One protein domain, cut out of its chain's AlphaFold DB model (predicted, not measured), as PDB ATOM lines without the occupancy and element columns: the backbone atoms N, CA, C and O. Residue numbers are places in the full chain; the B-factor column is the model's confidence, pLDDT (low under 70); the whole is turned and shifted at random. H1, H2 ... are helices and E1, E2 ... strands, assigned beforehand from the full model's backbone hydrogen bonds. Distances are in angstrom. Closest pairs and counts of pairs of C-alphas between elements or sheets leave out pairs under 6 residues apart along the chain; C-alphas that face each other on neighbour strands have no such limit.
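Overview. This is residues 340 to 457 of the 869 residues of an uncharacterized protein of Clostridium sp. CAG:451 (UniProt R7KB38). A small helical domain is built round the helix H4, which runs through the middle, with H3 and H6 crossing it on different sides and H5 beside H3. H1 and H2 lie side by side as a second group, and a small hairpin of two strands, E1 and E2, lies at the rim, its E2 close to H2 and to H4. The printed part has 118 residues, with six named helices followed by two named strands in the order H1 H2 H3 H4 H5 H6 E1 E2; the sheet, E1 - E2, is antiparallel. The class is mostly helix, and the whole is compact, with a radius of gyration of the C-alphas of 13.7 A and spans of 41 by 38 by 23 A.

Along the chain. The strands are E1, residues 445 to 448, and E2, residues 451 to 454, where C-alpha 454 stands at (42.293, 31.569, -2.253). The longest helix is H4, residues 397 to 411, 21.0 A from C-alpha 397 at (23.268, 27.933, -14.119) to C-alpha 411. H3 is residues 379 to 388, 15.1 A long. H5 is residues 413 to 420 and H6 residues 429 to 437, 12.4 A long. H1, residues 346 to 356, is 15.3 A long and begins with C-alpha 346 at (19.118, 31.398, 1.313); H2 is residues 371 to 376.

Arrangement. E1 and E2 form an antiparallel hairpin at 143 degrees, with N 448 and O 451 at 2.8 A and N 446 and O 453 at 2.9 A, within hydrogen-bond range. The closest C-alphas of H2 and E2, Lys 376 and Phe 452, are 6.1 A apart. The closest of H4 and E2, Phe 409 and Pro 454, are 5.5 A apart. H4 is the hub. It touches H3, about perpendicular at 73 degrees, with the C-alphas of Ile 382 and Cys 404 closest at 5.8 A. With residues 402 to 407 alone it touches H6, about perpendicular at 77 degrees, closest at Leu 403 and Ala 436, 5.8 A. H4 and H5 only just touch, and only at the corner, with 3 pairs of C-alphas within 8 A. H3 and H5 touch at a shallow tilt of 12 degrees, the same way, closest at Phe 388 and Leu 420, 6.2 A. H1 and H2 touch at a shallow tilt of 9 degrees, the same way, closest at Leu 348 and Leu 371, 5.7 A. H1 and H4 are near each other, with 5 pairs of C-alphas within 10 A; H1 and H6 are apart. Every O i to N i+4 pair is within hydrogen-bond range in H1, H2, H4, H5 and H6, and 4 of 6 are in H3.

Size, cuts and confidence. The C-alphas farthest apart, Asn 340 and Lys 423, are 41.5 A apart. The printed part has no cut. The link from H1 to H2, residues 357 to 370, is long. The mean pLDDT of the printed part is 85.0, with residues 340 to 342 and 390 to 398 under 70.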
ATOM      1  N   ASN A 340      11.023  30.293  -0.884       67.19
ATOM      2  CA  ASN A 340      11.564  29.641   0.311       67.19
ATOM      3  C   ASN A 340      11.821  28.123   0.161       67.19
ATOM      4  O   ASN A 340      12.027  27.463   1.172       67.19
ATOM      5  N   TYR A 341      11.833  27.541  -1.048       63.66
ATOM      6  CA  TYR A 341      12.097  26.094  -1.223       63.66
ATOM      7  C   TYR A 341      13.456  25.600  -0.670       63.66
ATOM      8  O   TYR A 341      13.669  24.393  -0.600       63.66
ATOM      9  N   ASP A 342      14.374  26.496  -0.291       65.00
ATOM     10  CA  ASP A 342      15.712  26.162   0.215       65.00
ATOM     11  C   ASP A 342      16.178  27.213   1.247       65.00
ATOM     12  O   ASP A 342      17.037  28.052   0.970       65.00
ATOM     13  N   GLU A 343      15.544  27.237   2.431       71.81
ATOM     14  CA  GLU A 343      15.884  28.207   3.491       71.81
ATOM     15  C   GLU A 343      17.335  28.064   3.980       71.81
ATOM     16  O   GLU A 343      17.977  29.069   4.282       71.81
ATOM     17  N   ILE A 344      17.884  26.843   3.985       74.69
ATOM     18  CA  ILE A 344      19.240  26.548   4.480       74.69
ATOM     19  C   ILE A 344      20.311  27.289   3.664       74.69
ATOM     20  O   ILE A 344      21.303  27.757   4.219       74.69
ATOM     21  N   THR A 345      20.124  27.426   2.347       78.56
ATOM     22  CA  THR A 345      21.099  28.081   1.454       78.56
ATOM     23  C   THR A 345      20.691  29.496   1.029       78.56
ATOM     24  O   THR A 345      21.320  30.087   0.143       78.56
ATOM     25  N   LYS A 346      19.673  30.084   1.673       87.38
ATOM     26  CA  LYS A 346      19.118  31.398   1.313       87.38
ATOM     27  C   LYS A 346      20.174  32.501   1.266       87.38
ATOM     28  O   LYS A 346      20.265  33.218   0.270       87.38
ATOM     29  N   ASP A 347      21.018  32.599   2.286       90.75
ATOM     30  CA  ASP A 347      22.053  33.636   2.351       90.75
ATOM     31  C   ASP A 347      23.100  33.488   1.236       90.75
ATOM     32  O   ASP A 347      23.495  34.479   0.617       90.75
ATOM     33  N   LEU A 348      23.495  32.252   0.905       89.88
ATOM     34  CA  LEU A 348      24.401  31.974  -0.216       89.88
ATOM     35  C   LEU A 348      23.776  32.400  -1.547       89.88
ATOM     36  O   LEU A 348      24.432  33.048  -2.359       89.88
ATOM     37  N   LYS A 349      22.495  32.092  -1.759       89.69
ATOM     38  CA  LYS A 349      21.745  32.483  -2.957       89.69
ATOM     39  C   LYS A 349      21.632  34.001  -3.113       89.69
ATOM     40  O   LYS A 349      21.815  34.522  -4.213       89.69
ATOM     41  N   LEU A 350      21.364  34.725  -2.029       92.25
ATOM     42  CA  LEU A 350      21.282  36.188  -2.059       92.25
ATOM     43  C   LEU A 350      22.652  36.831  -2.282       92.25
ATOM     44  O   LEU A 350      22.776  37.755  -3.085       92.25
ATOM     45  N   MET A 351      23.704  36.308  -1.653       93.25
ATOM     46  CA  MET A 351      25.068  36.766  -1.916       93.25
ATOM     47  C   MET A 351      25.506  36.465  -3.350       93.25
ATOM     48  O   MET A 351      26.165  37.288  -3.982       93.25
ATOM     49  N   PHE A 352      25.092  35.327  -3.906       92.31
ATOM     50  CA  PHE A 352      25.312  35.011  -5.310       92.31
ATOM     51  C   PHE A 352      24.674  36.065  -6.222       92.31
ATOM     52  O   PHE A 352      25.347  36.601  -7.103       92.31
ATOM     53  N   TYR A 353      23.415  36.430  -5.965       92.25
ATOM     54  CA  TYR A 353      22.736  37.497  -6.699       92.25
ATOM     55  C   TYR A 353      23.482  38.833  -6.597       92.25
ATOM     56  O   TYR A 353      23.729  39.469  -7.619       92.25
ATOM     57  N   LEU A 354      23.927  39.227  -5.400       93.25
ATOM     58  CA  LEU A 354      24.713  40.453  -5.200       93.25
ATOM     59  C   LEU A 354      26.014  40.468  -6.017       93.25
ATOM     60  O   LEU A 354      26.441  41.520  -6.494       93.25
ATOM     61  N   LYS A 355      26.660  39.310  -6.176       91.44
ATOM     62  CA  LYS A 355      27.965  39.194  -6.840       91.44
ATOM     63  C   LYS A 355      27.851  39.048  -8.351       91.44
ATOM     64  O   LYS A 355      28.642  39.653  -9.073       91.44
ATOM     65  N   PHE A 356      26.894  38.260  -8.824       90.31
ATOM     66  CA  PHE A 356      26.787  37.872 -10.230       90.31
ATOM     67  C   PHE A 356      25.619  38.528 -10.960       90.31
ATOM     68  O   PHE A 356      25.588  38.488 -12.184       90.31
ATOM     69  N   ASN A 357      24.698  39.170 -10.239       90.75
ATOM     70  CA  ASN A 357      23.474  39.747 -10.790       90.75
ATOM     71  C   ASN A 357      22.572  38.707 -11.481       90.75
ATOM     72  O   ASN A 357      21.919  39.012 -12.474       90.75
ATOM     73  N   ILE A 358      22.572  37.473 -10.967       88.69
ATOM     74  CA  ILE A 358      21.819  36.330 -11.495       88.69
ATOM     75  C   ILE A 358      20.998  35.738 -10.349       88.69
ATOM     76  O   ILE A 358      21.557  35.366  -9.316       88.69
ATOM     77  N   ALA A 359      19.677  35.662 -10.512       88.44
ATOM     78  CA  ALA A 359      18.792  35.050  -9.527       88.44
ATOM     79  C   ALA A 359      18.691  33.538  -9.773       88.44
ATOM     80  O   ALA A 359      18.352  33.095 -10.870       88.44
ATOM     81  N   LEU A 360      18.987  32.733  -8.750       83.69
ATOM     82  CA  LEU A 360      18.968  31.273  -8.856       83.69
ATOM     83  C   LEU A 360      17.682  30.687  -8.250       83.69
ATOM     84  O   LEU A 360      17.284  31.118  -7.167       83.69
ATOM     85  N   PRO A 361      17.047  29.670  -8.862       78.06
ATOM     86  CA  PRO A 361      15.924  28.974  -8.235       78.06
ATOM     87  C   PRO A 361      16.359  28.218  -6.967       78.06
ATOM     88  O   PRO A 361      15.704  28.349  -5.934       78.06
ATOM     89  N   ASN A 362      17.501  27.521  -7.021       75.50
ATOM     90  CA  ASN A 362      18.128  26.775  -5.923       75.50
ATOM     91  C   ASN A 362      19.633  27.100  -5.825       75.50
ATOM     92  O   ASN A 362      20.220  27.614  -6.779       75.50
ATOM     93  N   ALA A 363      20.262  26.799  -4.684       75.69
ATOM     94  CA  ALA A 363      21.695  27.028  -4.460       75.69
ATOM     95  C   ALA A 363      22.442  25.771  -3.976       75.69
ATOM     96  O   ALA A 363      23.513  25.874  -3.380       75.69
ATOM     97  N   ARG A 364      21.928  24.573  -4.293       75.12
ATOM     98  CA  ARG A 364      22.517  23.283  -3.878       75.12
ATOM     99  C   ARG A 364      24.000  23.147  -4.248       75.12
ATOM    100  O   ARG A 364      24.790  22.669  -3.446       75.12
ATOM    101  N   TYR A 365      24.407  23.641  -5.418       72.50
ATOM    102  CA  TYR A 365      25.798  23.569  -5.895       72.50
ATOM    103  C   TYR A 365      26.744  24.612  -5.278       72.50
ATOM    104  O   TYR A 365      27.948  24.576  -5.529       72.50
ATOM    105  N   LEU A 366      26.216  25.528  -4.459       79.25
ATOM    106  CA  LEU A 366      27.011  26.414  -3.607       79.25
ATOM    107  C   LEU A 366      27.294  25.785  -2.231       79.25
ATOM    108  O   LEU A 366      28.005  26.385  -1.429       79.25
ATOM    109  N   HIS A 367      26.763  24.588  -1.944       80.38
ATOM    110  CA  HIS A 367      27.066  23.858  -0.714       80.38
ATOM    111  C   HIS A 367      28.566  23.543  -0.602       80.38
ATOM    112  O   HIS A 367      29.245  23.322  -1.609       80.38
ATOM    113  N   GLY A 368      29.096  23.514   0.623       80.31
ATOM    114  CA  GLY A 368      30.539  23.399   0.863       80.31
ATOM    115  C   GLY A 368      31.311  24.690   0.563       80.31
ATOM    116  O   GLY A 368      32.497  24.629   0.255       80.31
ATOM    117  N   MET A 369      30.649  25.853   0.619       88.50
ATOM    118  CA  MET A 369      31.260  27.187   0.579       88.50
ATOM    119  C   MET A 369      30.693  28.060   1.697       88.50
ATOM    120  O   MET A 369      29.535  27.907   2.088       88.50
ATOM    121  N   THR A 370      31.473  29.027   2.172       91.06
ATOM    122  CA  THR A 370      30.996  30.021   3.142       91.06
ATOM    123  C   THR A 370      30.464  31.283   2.457       91.06
ATOM    124  O   THR A 370      30.869  31.650   1.348       91.06
ATOM    125  N   LEU A 371      29.580  32.005   3.155       90.25
ATOM    126  CA  LEU A 371      29.059  33.301   2.707       90.25
ATOM    127  C   LEU A 371      30.182  34.324   2.468       90.25
ATOM    128  O   LEU A 371      30.135  35.106   1.517       90.25
ATOM    129  N   GLU A 372      31.214  34.297   3.313       91.06
ATOM    130  CA  GLU A 372      32.378  35.173   3.211       91.06
ATOM    131  C   GLU A 372      33.218  34.886   1.958       91.06
ATOM    132  O   GLU A 372      33.619  35.811   1.249       91.06
ATOM    133  N   GLN A 373      33.454  33.610   1.642       93.00
ATOM    134  CA  GLN A 373      34.147  33.208   0.415       93.00
ATOM    135  C   GLN A 373      33.418  33.710  -0.827       93.00
ATOM    136  O   GLN A 373      34.027  34.319  -1.715       93.00
ATOM    137  N   LEU A 374      32.100  33.525  -0.864       92.31
ATOM    138  CA  LEU A 374      31.280  33.975  -1.978       92.31
ATOM    139  C   LEU A 374      31.273  35.507  -2.100       92.31
ATOM    140  O   LEU A 374      31.412  36.035  -3.203       92.31
ATOM    141  N   SER A 375      31.198  36.237  -0.985       91.06
ATOM    142  CA  SER A 375      31.201  37.707  -0.994       91.06
ATOM    143  C   SER A 375      32.528  38.308  -1.474       91.06
ATOM    144  O   SER A 375      32.544  39.414  -2.022       91.06
ATOM    145  N   LYS A 376      33.640  37.573  -1.366       91.69
ATOM    146  CA  LYS A 376      34.986  38.021  -1.763       91.69
ATOM    147  C   LYS A 376      35.465  37.467  -3.110       91.69
ATOM    148  O   LYS A 376      36.465  37.955  -3.636       91.69
ATOM    149  N   VAL A 377      34.735  36.530  -3.724       92.38
ATOM    150  CA  VAL A 377      35.136  35.909  -4.998       92.38
ATOM    151  C   VAL A 377      35.313  36.935  -6.128       92.38
ATOM    152  O   VAL A 377      34.583  37.931  -6.236       92.38
ATOM    153  N   ASN A 378      36.293  36.678  -6.999       92.12
ATOM    154  CA  ASN A 378      36.576  37.502  -8.170       92.12
ATOM    155  C   ASN A 378      35.648  37.132  -9.336       92.12
ATOM    156  O   ASN A 378      35.929  36.224 -10.117       92.12
ATOM    157  N   VAL A 379      34.568  37.899  -9.484       92.44
ATOM    158  CA  VAL A 379      33.526  37.708 -10.510       92.44
ATOM    159  C   VAL A 379      34.102  37.635 -11.929       92.44
ATOM    160  O   VAL A 379      33.677  36.803 -12.723       92.44
ATOM    161  N   LYS A 380      35.128  38.439 -12.257       92.88
ATOM    162  CA  LYS A 380      35.746  38.422 -13.597       92.88
ATOM    163  C   LYS A 380      36.430  37.091 -13.904       92.88
ATOM    164  O   LYS A 380      36.452  36.688 -15.061       92.88
ATOM    165  N   HIS A 381      37.019  36.443 -12.902       94.00
ATOM    166  CA  HIS A 381      37.664  35.142 -13.077       94.00
ATOM    167  C   HIS A 381      36.613  34.049 -13.267       94.00
ATOM    168  O   HIS A 381      36.707  33.275 -14.216       94.00
ATOM    169  N   ILE A 382      35.574  34.045 -12.432       94.19
ATOM    170  CA  ILE A 382      34.491  33.059 -12.512       94.19
ATOM    171  C   ILE A 382      33.740  33.161 -13.846       94.19
ATOM    172  O   ILE A 382      33.601  32.154 -14.528       94.19
ATOM    173  N   ASN A 383      33.381  34.370 -14.293       91.31
ATOM    174  CA  ASN A 383      32.718  34.583 -15.589       91.31
ATOM    175  C   ASN A 383      33.595  34.205 -16.795       91.31
ATOM    176  O   ASN A 383      33.093  34.065 -17.907       91.31
ATOM    177  N   LYS A 384      34.920  34.124 -16.626       92.69
ATOM    178  CA  LYS A 384      35.817  33.612 -17.670       92.69
ATOM    179  C   LYS A 384      35.875  32.090 -17.654       92.69
ATOM    180  O   LYS A 384      35.884  31.505 -18.729       92.69
ATOM    181  N   LEU A 385      35.889  31.469 -16.474       92.19
ATOM    182  CA  LEU A 385      35.833  30.011 -16.329       92.19
ATOM    183  C   LEU A 385      34.508  29.446 -16.851       92.19
ATOM    184  O   LEU A 385      34.521  28.452 -17.569       92.19
ATOM    185  N   SER A 386      33.385  30.114 -16.570       88.62
ATOM    186  CA  SER A 386      32.057  29.651 -16.989       88.62
ATOM    187  C   SER A 386      31.935  29.475 -18.502       88.62
ATOM    188  O   SER A 386      31.264  28.553 -18.946       88.62
ATOM    189  N   LYS A 387      32.650  30.288 -19.292       87.88
ATOM    190  CA  LYS A 387      32.678  30.202 -20.762       87.88
ATOM    191  C   LYS A 387      33.272  28.900 -21.301       87.88
ATOM    192  O   LYS A 387      33.013  28.557 -22.445       87.88
ATOM    193  N   PHE A 388      34.082  28.191 -20.514       84.75
ATOM    194  CA  PHE A 388      34.622  26.887 -20.915       84.75
ATOM    195  C   PHE A 388      33.638  25.737 -20.668       84.75
ATOM    196  O   PHE A 388      33.821  24.656 -21.213       84.75
ATOM    197  N   LEU A 389      32.613  25.952 -19.839       79.75
ATOM    198  CA  LEU A 389      31.618  24.938 -19.478       79.75
ATOM    199  C   LEU A 389      30.308  25.078 -20.275       79.75
ATOM    200  O   LEU A 389      29.350  24.356 -20.012       79.75
ATOM    201  N   GLU A 390      30.253  25.990 -21.250       62.25
ATOM    202  CA  GLU A 390      29.096  26.189 -22.125       62.25
ATOM    203  C   GLU A 390      29.081  25.159 -23.281       62.25
ATOM    204  O   GLU A 390      29.598  25.454 -24.355       62.25
ATOM    205  N   ASP A 391      28.454  23.976 -23.106       50.34
ATOM    206  CA  ASP A 391      27.728  23.325 -24.223       50.34
ATOM    207  C   ASP A 391      26.508  22.429 -23.835       50.34
ATOM    208  O   ASP A 391      26.543  21.595 -22.928       50.34
ATOM    209  N   LYS A 392      25.424  22.661 -24.595       44.19
ATOM    210  CA  LYS A 392      24.184  21.919 -24.958       44.19
ATOM    211  C   LYS A 392      23.342  21.025 -24.033       44.19
ATOM    212  O   LYS A 392      22.359  20.487 -24.536       44.19
ATOM    213  N   THR A 393      23.557  20.925 -22.725       47.91
ATOM    214  CA  THR A 393      22.451  20.489 -21.829       47.91
ATOM    215  C   THR A 393      22.284  21.472 -20.683       47.91
ATOM    216  O   THR A 393      23.134  21.605 -19.811       47.91
ATOM    217  N   GLN A 394      21.208  22.252 -20.777       42.84
ATOM    218  CA  GLN A 394      21.021  23.542 -20.122       42.84
ATOM    219  C   GLN A 394      20.416  23.443 -18.713       42.84
ATOM    220  O   GLN A 394      19.661  24.329 -18.317       42.84
ATOM    221  N   ASP A 395      20.736  22.404 -17.944       50.56
ATOM    222  CA  ASP A 395      20.140  22.235 -16.618       50.56
ATOM    223  C   ASP A 395      21.066  22.762 -15.512       50.56
ATOM    224  O   ASP A 395      21.968  22.094 -15.014       50.56
ATOM    225  N   GLU A 396      20.745  24.009 -15.140       62.41
ATOM    226  CA  GLU A 396      21.091  24.749 -13.920       62.41
ATOM    227  C   GLU A 396      22.384  25.595 -13.965       62.41
ATOM    228  O   GLU A 396      23.487  25.164 -13.643       62.41
ATOM    229  N   LEU A 397      22.229  26.895 -14.264       64.38
ATOM    230  CA  LEU A 397      23.268  27.933 -14.119       64.38
ATOM    231  C   LEU A 397      23.950  27.930 -12.732       64.38
ATOM    232  O   LEU A 397      25.132  28.261 -12.634       64.38
ATOM    233  N   SER A 398      23.233  27.543 -11.667       61.12
ATOM    234  CA  SER A 398      23.796  27.385 -10.317       61.12
ATOM    235  C   SER A 398      24.907  26.330 -10.282       61.12
ATOM    236  O   SER A 398      25.933  26.552  -9.638       61.12
ATOM    237  N   THR A 399      24.753  25.235 -11.030       75.62
ATOM    238  CA  THR A 399      25.750  24.170 -11.196       75.62
ATOM    239  C   THR A 399      27.026  24.706 -11.820       75.62
ATOM    240  O   THR A 399      28.105  24.541 -11.256       75.62
ATOM    241  N   ILE A 400      26.919  25.413 -12.949       84.44
ATOM    242  CA  ILE A 400      28.084  25.922 -13.690       84.44
ATOM    243  C   ILE A 400      28.901  26.878 -12.821       84.44
ATOM    244  O   ILE A 400      30.119  26.729 -12.696       84.44
ATOM    245  N   TYR A 401      28.243  27.857 -12.200       87.75
ATOM    246  CA  TYR A 401      28.943  28.830 -11.368       87.75
ATOM    247  C   TYR A 401      29.480  28.207 -10.076       87.75
ATOM    248  O   TYR A 401      30.605  28.522  -9.690       87.75
ATOM    249  N   GLY A 402      28.729  27.300  -9.443       88.25
ATOM    250  CA  GLY A 402      29.198  26.541  -8.283       88.25
ATOM    251  C   GLY A 402      30.482  25.774  -8.596       88.25
ATOM    252  O   GLY A 402      31.481  25.938  -7.896       88.25
ATOM    253  N   LEU A 403      30.506  25.038  -9.712       90.06
ATOM    254  CA  LEU A 403      31.697  24.341 -10.207       90.06
ATOM    255  C   LEU A 403      32.865  25.303 -10.447       90.06
ATOM    256  O   LEU A 403      33.963  25.066  -9.950       90.06
ATOM    257  N   CYS A 404      32.636  26.415 -11.152       92.81
ATOM    258  CA  CYS A 404      33.684  27.398 -11.443       92.81
ATOM    259  C   CYS A 404      34.291  28.001 -10.171       92.81
ATOM    260  O   CYS A 404      35.508  28.182 -10.093       92.81
ATOM    261  N   ILE A 405      33.460  28.312  -9.174       94.00
ATOM    262  CA  ILE A 405      33.924  28.824  -7.883       94.00
ATOM    263  C   ILE A 405      34.745  27.745  -7.173       94.00
ATOM    264  O   ILE A 405      35.870  28.028  -6.773       94.00
ATOM    265  N   LYS A 406      34.268  26.497  -7.087       94.38
ATOM    266  CA  LYS A 406      35.047  25.410  -6.467       94.38
ATOM    267  C   LYS A 406      36.382  25.191  -7.166       94.38
ATOM    268  O   LYS A 406      37.407  25.180  -6.497       94.38
ATOM    269  N   MET A 407      36.412  25.125  -8.497       94.81
ATOM    270  CA  MET A 407      37.671  25.017  -9.247       94.81
ATOM    271  C   MET A 407      38.622  26.176  -8.933       94.81
ATOM    272  O   MET A 407      39.805  25.948  -8.683       94.81
ATOM    273  N   TYR A 408      38.105  27.408  -8.866       95.38
ATOM    274  CA  TYR A 408      38.898  28.581  -8.502       95.38
ATOM    275  C   TYR A 408      39.541  28.449  -7.114       95.38
ATOM    276  O   TYR A 408      40.717  28.782  -6.975       95.38
ATOM    277  N   PHE A 409      38.818  27.936  -6.116       95.19
ATOM    278  CA  PHE A 409      39.343  27.723  -4.760       95.19
ATOM    279  C   PHE A 409      40.287  26.514  -4.654       95.19
ATOM    280  O   PHE A 409      41.299  26.595  -3.962       95.19
ATOM    281  N   ILE A 410      40.001  25.424  -5.370       94.75
ATOM    282  CA  ILE A 410      40.780  24.176  -5.320       94.75
ATOM    283  C   ILE A 410      42.092  24.312  -6.095       94.75
ATOM    284  O   ILE A 410      43.150  23.937  -5.599       94.75
ATOM    285  N   PHE A 411      42.039  24.843  -7.320       94.38
ATOM    286  CA  PHE A 411      43.169  24.832  -8.254       94.38
ATOM    287  C   PHE A 411      43.790  26.209  -8.490       94.38
ATOM    288  O   PHE A 411      44.937  26.284  -8.943       94.38
ATOM    289  N   GLY A 412      43.066  27.291  -8.198       93.94
ATOM    290  CA  GLY A 412      43.418  28.645  -8.625       93.94
ATOM    291  C   GLY A 412      42.964  28.948 -10.052       93.94
ATOM    292  O   GLY A 412      42.690  28.050 -10.848       93.94
ATOM    293  N   TYR A 413      42.896  30.237 -10.392       94.00
ATOM    294  CA  TYR A 413      42.365  30.702 -11.681       94.00
ATOM    295  C   TYR A 413      43.136  30.167 -12.896       94.00
ATOM    296  O   TYR A 413      42.532  29.522 -13.748       94.00
ATOM    297  N   GLU A 414      44.455  30.381 -12.957       93.19
ATOM    298  CA  GLU A 414      45.267  29.987 -14.121       93.19
ATOM    299  C   GLU A 414      45.216  28.474 -14.362       93.19
ATOM    300  O   GLU A 414      44.951  28.015 -15.468       93.19
ATOM    301  N   ARG A 415      45.368  27.675 -13.300       92.94
ATOM    302  CA  ARG A 415      45.313  26.214 -13.415       92.94
ATOM    303  C   ARG A 415      43.918  25.719 -13.793       92.94
ATOM    304  O   ARG A 415      43.810  24.777 -14.568       92.94
ATOM    305  N   SER A 416      42.859  26.358 -13.296       95.06
ATOM    306  CA  SER A 416      41.488  26.023 -13.700       95.06
ATOM    307  C   SER A 416      41.266  26.266 -15.192       95.06
ATOM    308  O   SER A 416      40.673  25.417 -15.849       95.06
ATOM    309  N   ILE A 417      41.784  27.371 -15.744       94.88
ATOM    310  CA  ILE A 417      41.753  27.633 -17.192       94.88
ATOM    311  C   ILE A 417      42.472  26.516 -17.947       94.88
ATOM    312  O   ILE A 417      41.920  25.978 -18.896       94.88
ATOM    313  N   GLU A 418      43.673  26.133 -17.514       92.69
ATOM    314  CA  GLU A 418      44.449  25.080 -18.176       92.69
ATOM    315  C   GLU A 418      43.766  23.702 -18.137       92.69
ATOM    316  O   GLU A 418      43.818  22.953 -19.114       92.69
ATOM    317  N   ILE A 419      43.115  23.353 -17.023       91.56
ATOM    318  CA  ILE A 419      42.324  22.119 -16.904       91.56
ATOM    319  C   ILE A 419      41.146  22.163 -17.878       91.56
ATOM    320  O   ILE A 419      40.958  21.230 -18.658       91.56
ATOM    321  N   LEU A 420      40.384  23.258 -17.866       90.19
ATOM    322  CA  LEU A 420      39.196  23.411 -18.705       90.19
ATOM    323  C   LEU A 420      39.528  23.563 -20.195       90.19
ATOM    324  O   LEU A 420      38.740  23.155 -21.042       90.19
ATOM    325  N   SER A 421      40.709  24.078 -20.537       89.50
ATOM    326  CA  SER A 421      41.198  24.139 -21.916       89.50
ATOM    327  C   SER A 421      41.729  22.796 -22.429       89.50
ATOM    328  O   SER A 421      42.221  22.729 -23.553       89.50
ATOM    329  N   GLY A 422      41.710  21.745 -21.602       86.88
ATOM    330  CA  GLY A 422      42.182  20.408 -21.958       86.88
ATOM    331  C   GLY A 422      43.703  20.229 -21.938       86.88
ATOM    332  O   GLY A 422      44.187  19.215 -22.435       86.88
ATOM    333  N   LYS A 423      44.479  21.160 -21.352       88.31
ATOM    334  CA  LYS A 423      45.958  21.082 -21.307       88.31
ATOM    335  C   LYS A 423      46.458  19.803 -20.624       88.31
ATOM    336  O   LYS A 423      47.506  19.281 -20.988       88.31
ATOM    337  N   TYR A 424      45.711  19.314 -19.633       86.50
ATOM    338  CA  TYR A 424      46.039  18.115 -18.856       86.50
ATOM    339  C   TYR A 424      45.307  16.849 -19.341       86.50
ATOM    340  O   TYR A 424      45.448  15.798 -18.724       86.50
ATOM    341  N   GLY A 425      44.528  16.941 -20.425       86.00
ATOM    342  CA  GLY A 425      43.644  15.881 -20.918       86.00
ATOM    343  C   GLY A 425      42.165  16.281 -20.900       86.00
ATOM    344  O   GLY A 425      41.784  17.312 -20.342       86.00
ATOM    345  N   GLN A 426      41.316  15.464 -21.529       83.81
ATOM    346  CA  GLN A 426      39.871  15.709 -21.583       83.81
ATOM    347  C   GLN A 426      39.178  15.256 -20.293       83.81
ATOM    348  O   GLN A 426      39.112  14.056 -20.002       83.81
ATOM    349  N   TYR A 427      38.585  16.202 -19.566       84.12
ATOM    350  CA  TYR A 427      37.697  15.899 -18.447       84.12
ATOM    351  C   TYR A 427      36.332  15.384 -18.937       84.12
ATOM    352  O   TYR A 427      35.949  15.568 -20.091       84.12
ATOM    353  N   ASN A 428      35.589  14.706 -18.061       81.00
ATOM    354  CA  ASN A 428      34.208  14.292 -18.304       81.00
ATOM    355  C   ASN A 428      33.317  14.710 -17.119       81.00
ATOM    356  O   ASN A 428      33.762  15.411 -16.209       81.00
ATOM    357  N   LYS A 429      32.061  14.253 -17.111       80.50
ATOM    358  CA  LYS A 429      31.117  14.534 -16.022       80.50
ATOM    359  C   LYS A 429      31.624  14.089 -14.640       80.50
ATOM    360  O   LYS A 429      31.485  14.852 -13.696       80.50
ATOM    361  N   MET A 430      32.285  12.932 -14.532       79.94
ATOM    362  CA  MET A 430      32.811  12.412 -13.259       79.94
ATOM    363  C   MET A 430      33.797  13.386 -12.602       79.94
ATOM    364  O   MET A 430      33.775  13.586 -11.387       79.94
ATOM    365  N   PHE A 431      34.642  14.037 -13.404       86.44
ATOM    366  CA  PHE A 431      35.542  15.071 -12.901       86.44
ATOM    367  C   PHE A 431      34.772  16.254 -12.298       86.44
ATOM    368  O   PHE A 431      35.090  16.698 -11.195       86.44
ATOM    369  N   LEU A 432      33.745  16.746 -12.997       86.12
ATOM    370  CA  LEU A 432      32.912  17.848 -12.511       86.12
ATOM    371  C   LEU A 432      32.112  17.444 -11.264       86.12
ATOM    372  O   LEU A 432      31.995  18.239 -10.336       86.12
ATOM    373  N   ASP A 433      31.647  16.197 -11.180       81.25
ATOM    374  CA  ASP A 433      30.968  15.675  -9.992       81.25
ATOM    375  C   ASP A 433      31.905  15.667  -8.767       81.25
ATOM    376  O   ASP A 433      31.492  16.024  -7.664       81.25
ATOM    377  N   ASN A 434      33.192  15.347  -8.948       86.56
ATOM    378  CA  ASN A 434      34.194  15.464  -7.882       86.56
ATOM    379  C   ASN A 434      34.405  16.922  -7.445       86.56
ATOM    380  O   ASN A 434      34.431  17.215  -6.247       86.56
ATOM    381  N   VAL A 435      34.496  17.856  -8.400       89.00
ATOM    382  CA  VAL A 435      34.555  19.295  -8.092       89.00
ATOM    383  C   VAL A 435      33.339  19.699  -7.259       89.00
ATOM    384  O   VAL A 435      33.502  20.334  -6.220       89.00
ATOM    385  N   ALA A 436      32.130  19.297  -7.662       83.19
ATOM    386  CA  ALA A 436      30.891  19.620  -6.958       83.19
ATOM    387  C   ALA A 436      30.857  19.088  -5.515       83.19
ATOM    388  O   ALA A 436      30.304  19.760  -4.647       83.19
ATOM    389  N   LYS A 437      31.467  17.932  -5.237       83.06
ATOM    390  CA  LYS A 437      31.507  17.304  -3.899       83.06
ATOM    391  C   LYS A 437      32.598  17.831  -2.975       83.06
ATOM    392  O   LYS A 437      32.566  17.571  -1.776       83.06
ATOM    393  N   THR A 438      33.572  18.554  -3.515       87.75
ATOM    394  CA  THR A 438      34.683  19.067  -2.712       87.75
ATOM    395  C   THR A 438      34.178  20.147  -1.750       87.75
ATOM    396  O   THR A 438      33.461  21.067  -2.165       87.75
ATOM    397  N   ASP A 439      34.524  20.029  -0.469       88.38
ATOM    398  CA  ASP A 439      34.226  21.021   0.562       88.38
ATOM    399  C   ASP A 439      35.381  22.022   0.624       88.38
ATOM    400  O   ASP A 439      36.512  21.682   0.967       88.38
ATOM    401  N   ILE A 440      35.093  23.271   0.263       92.06
ATOM    402  CA  ILE A 440      36.082  24.346   0.257       92.06
ATOM    403  C   ILE A 440      35.916  25.293   1.445       92.06
ATOM    404  O   ILE A 440      36.617  26.299   1.503       92.06
ATOM    405  N   THR A 441      35.031  25.011   2.406       90.19
ATOM    406  CA  THR A 441      34.767  25.902   3.552       90.19
ATOM    407  C   THR A 441      36.020  26.224   4.368       90.19
ATOM    408  O   THR A 441      36.132  27.324   4.903       90.19
ATOM    409  N   ARG A 442      36.992  25.303   4.403       88.69
ATOM    410  CA  ARG A 442      38.276  25.448   5.111       88.69
ATOM    411  C   ARG A 442      39.327  26.262   4.346       88.69
ATOM    412  O   ARG A 442      40.384  26.553   4.894       88.69
ATOM    413  N   VAL A 443      39.077  26.611   3.083       91.12
ATOM    414  CA  VAL A 443      40.048  27.335   2.250       91.12
ATOM    415  C   VAL A 443      40.052  28.816   2.617       91.12
ATOM    416  O   VAL A 443      39.131  29.570   2.291       91.12
ATOM    417  N   GLU A 444      41.124  29.251   3.267       91.00
ATOM    418  CA  GLU A 444      41.337  30.656   3.603       91.00
ATOM    419  C   GLU A 444      41.574  31.519   2.354       91.00
ATOM    420  O   GLU A 444      42.022  31.055   1.301       91.00
ATOM    421  N   MET A 445      41.304  32.818   2.475       91.88
ATOM    422  CA  MET A 445      41.612  33.800   1.438       91.88
ATOM    423  C   MET A 445      42.628  34.809   1.951       91.88
ATOM    424  O   MET A 445      42.475  35.363   3.038       91.88
ATOM    425  N   LYS A 446      43.617  35.123   1.118       92.06
ATOM    426  CA  LYS A 446      44.576  36.199   1.369       92.06
ATOM    427  C   LYS A 446      44.203  37.460   0.595       92.06
ATOM    428  O   LYS A 446      43.686  37.392  -0.524       92.06
ATOM    429  N   VAL A 447      44.514  38.610   1.185       91.00
ATOM    430  CA  VAL A 447      44.427  39.912   0.516       91.00
ATOM    431  C   VAL A 447      45.669  40.101  -0.351       91.00
ATOM    432  O   VAL A 447      46.792  39.974   0.129       91.00
ATOM    433  N   GLU A 448      45.473  40.428  -1.624       85.81
ATOM    434  CA  GLU A 448      46.539  40.808  -2.549       85.81
ATOM    435  C   GLU A 448      46.121  42.085  -3.293       85.81
ATOM    436  O   GLU A 448      45.330  42.065  -4.242       85.81
ATOM    437  N   GLY A 449      46.600  43.231  -2.799       84.50
ATOM    438  CA  GLY A 449      46.115  44.544  -3.227       84.50
ATOM    439  C   GLY A 449      44.625  44.715  -2.909       84.50
ATOM    440  O   GLY A 449      44.211  44.576  -1.764       84.50
ATOM    441  N   SER A 450      43.811  44.995  -3.930       79.06
ATOM    442  CA  SER A 450      42.347  45.116  -3.814       79.06
ATOM    443  C   SER A 450      41.585  43.807  -4.068       79.06
ATOM    444  O   SER A 450      40.355  43.816  -4.154       79.06
ATOM    445  N   LYS A 451      42.289  42.681  -4.243       84.25
ATOM    446  CA  LYS A 451      41.698  41.379  -4.581       84.25
ATOM    447  C   LYS A 451      41.859  40.387  -3.435       84.25
ATOM    448  O   LYS A 451      42.841  40.424  -2.702       84.25
ATOM    449  N   PHE A 452      40.917  39.454  -3.350       88.88
ATOM    450  CA  PHE A 452      41.019  38.278  -2.492       88.88
ATOM    451  C   PHE A 452      41.335  37.055  -3.349       88.88
ATOM    452  O   PHE A 452      40.650  36.784  -4.344       88.88
ATOM    453  N   LEU A 453      42.387  36.332  -2.978       89.50
ATOM    454  CA  LEU A 453      42.811  35.109  -3.651       89.50
ATOM    455  C   LEU A 453      42.754  33.935  -2.667       89.50
ATOM    456  O   LEU A 453      43.164  34.106  -1.518       89.50
ATOM    457  N   PRO A 454      42.278  32.754  -3.095       92.44
ATOM    458  CA  PRO A 454      42.293  31.569  -2.253       92.44
ATOM    459  C   PRO A 454      43.735  31.153  -1.955       92.44
ATOM    460  O   PRO A 454      44.607  31.186  -2.832       92.44
ATOM    461  N   ILE A 455      43.992  30.759  -0.710       92.88
ATOM    462  CA  ILE A 455      45.236  30.109  -0.315       92.88
ATOM    463  C   ILE A 455      45.103  28.638  -0.699       92.88
ATOM    464  O   ILE A 455      44.553  27.825   0.032       92.88
ATOM    465  N   ILE A 456      45.574  28.320  -1.900       91.19
ATOM    466  CA  ILE A 456      45.477  26.973  -2.461       91.19
ATOM    467  C   ILE A 456      46.283  25.986  -1.602       91.19
ATOM    468  O   ILE A 456      47.445  26.264  -1.285       91.19
ATOM    469  N   ASP A 457      45.705  24.819  -1.289       90.06
ATOM    470  CA  ASP A 457      46.408  23.755  -0.564       90.06
ATOM    471  C   ASP A 457      47.581  23.227  -1.404       90.06
ATOM    472  O   ASP A 457      47.432  22.437  -2.341       90.06
TER     473      ASP A 457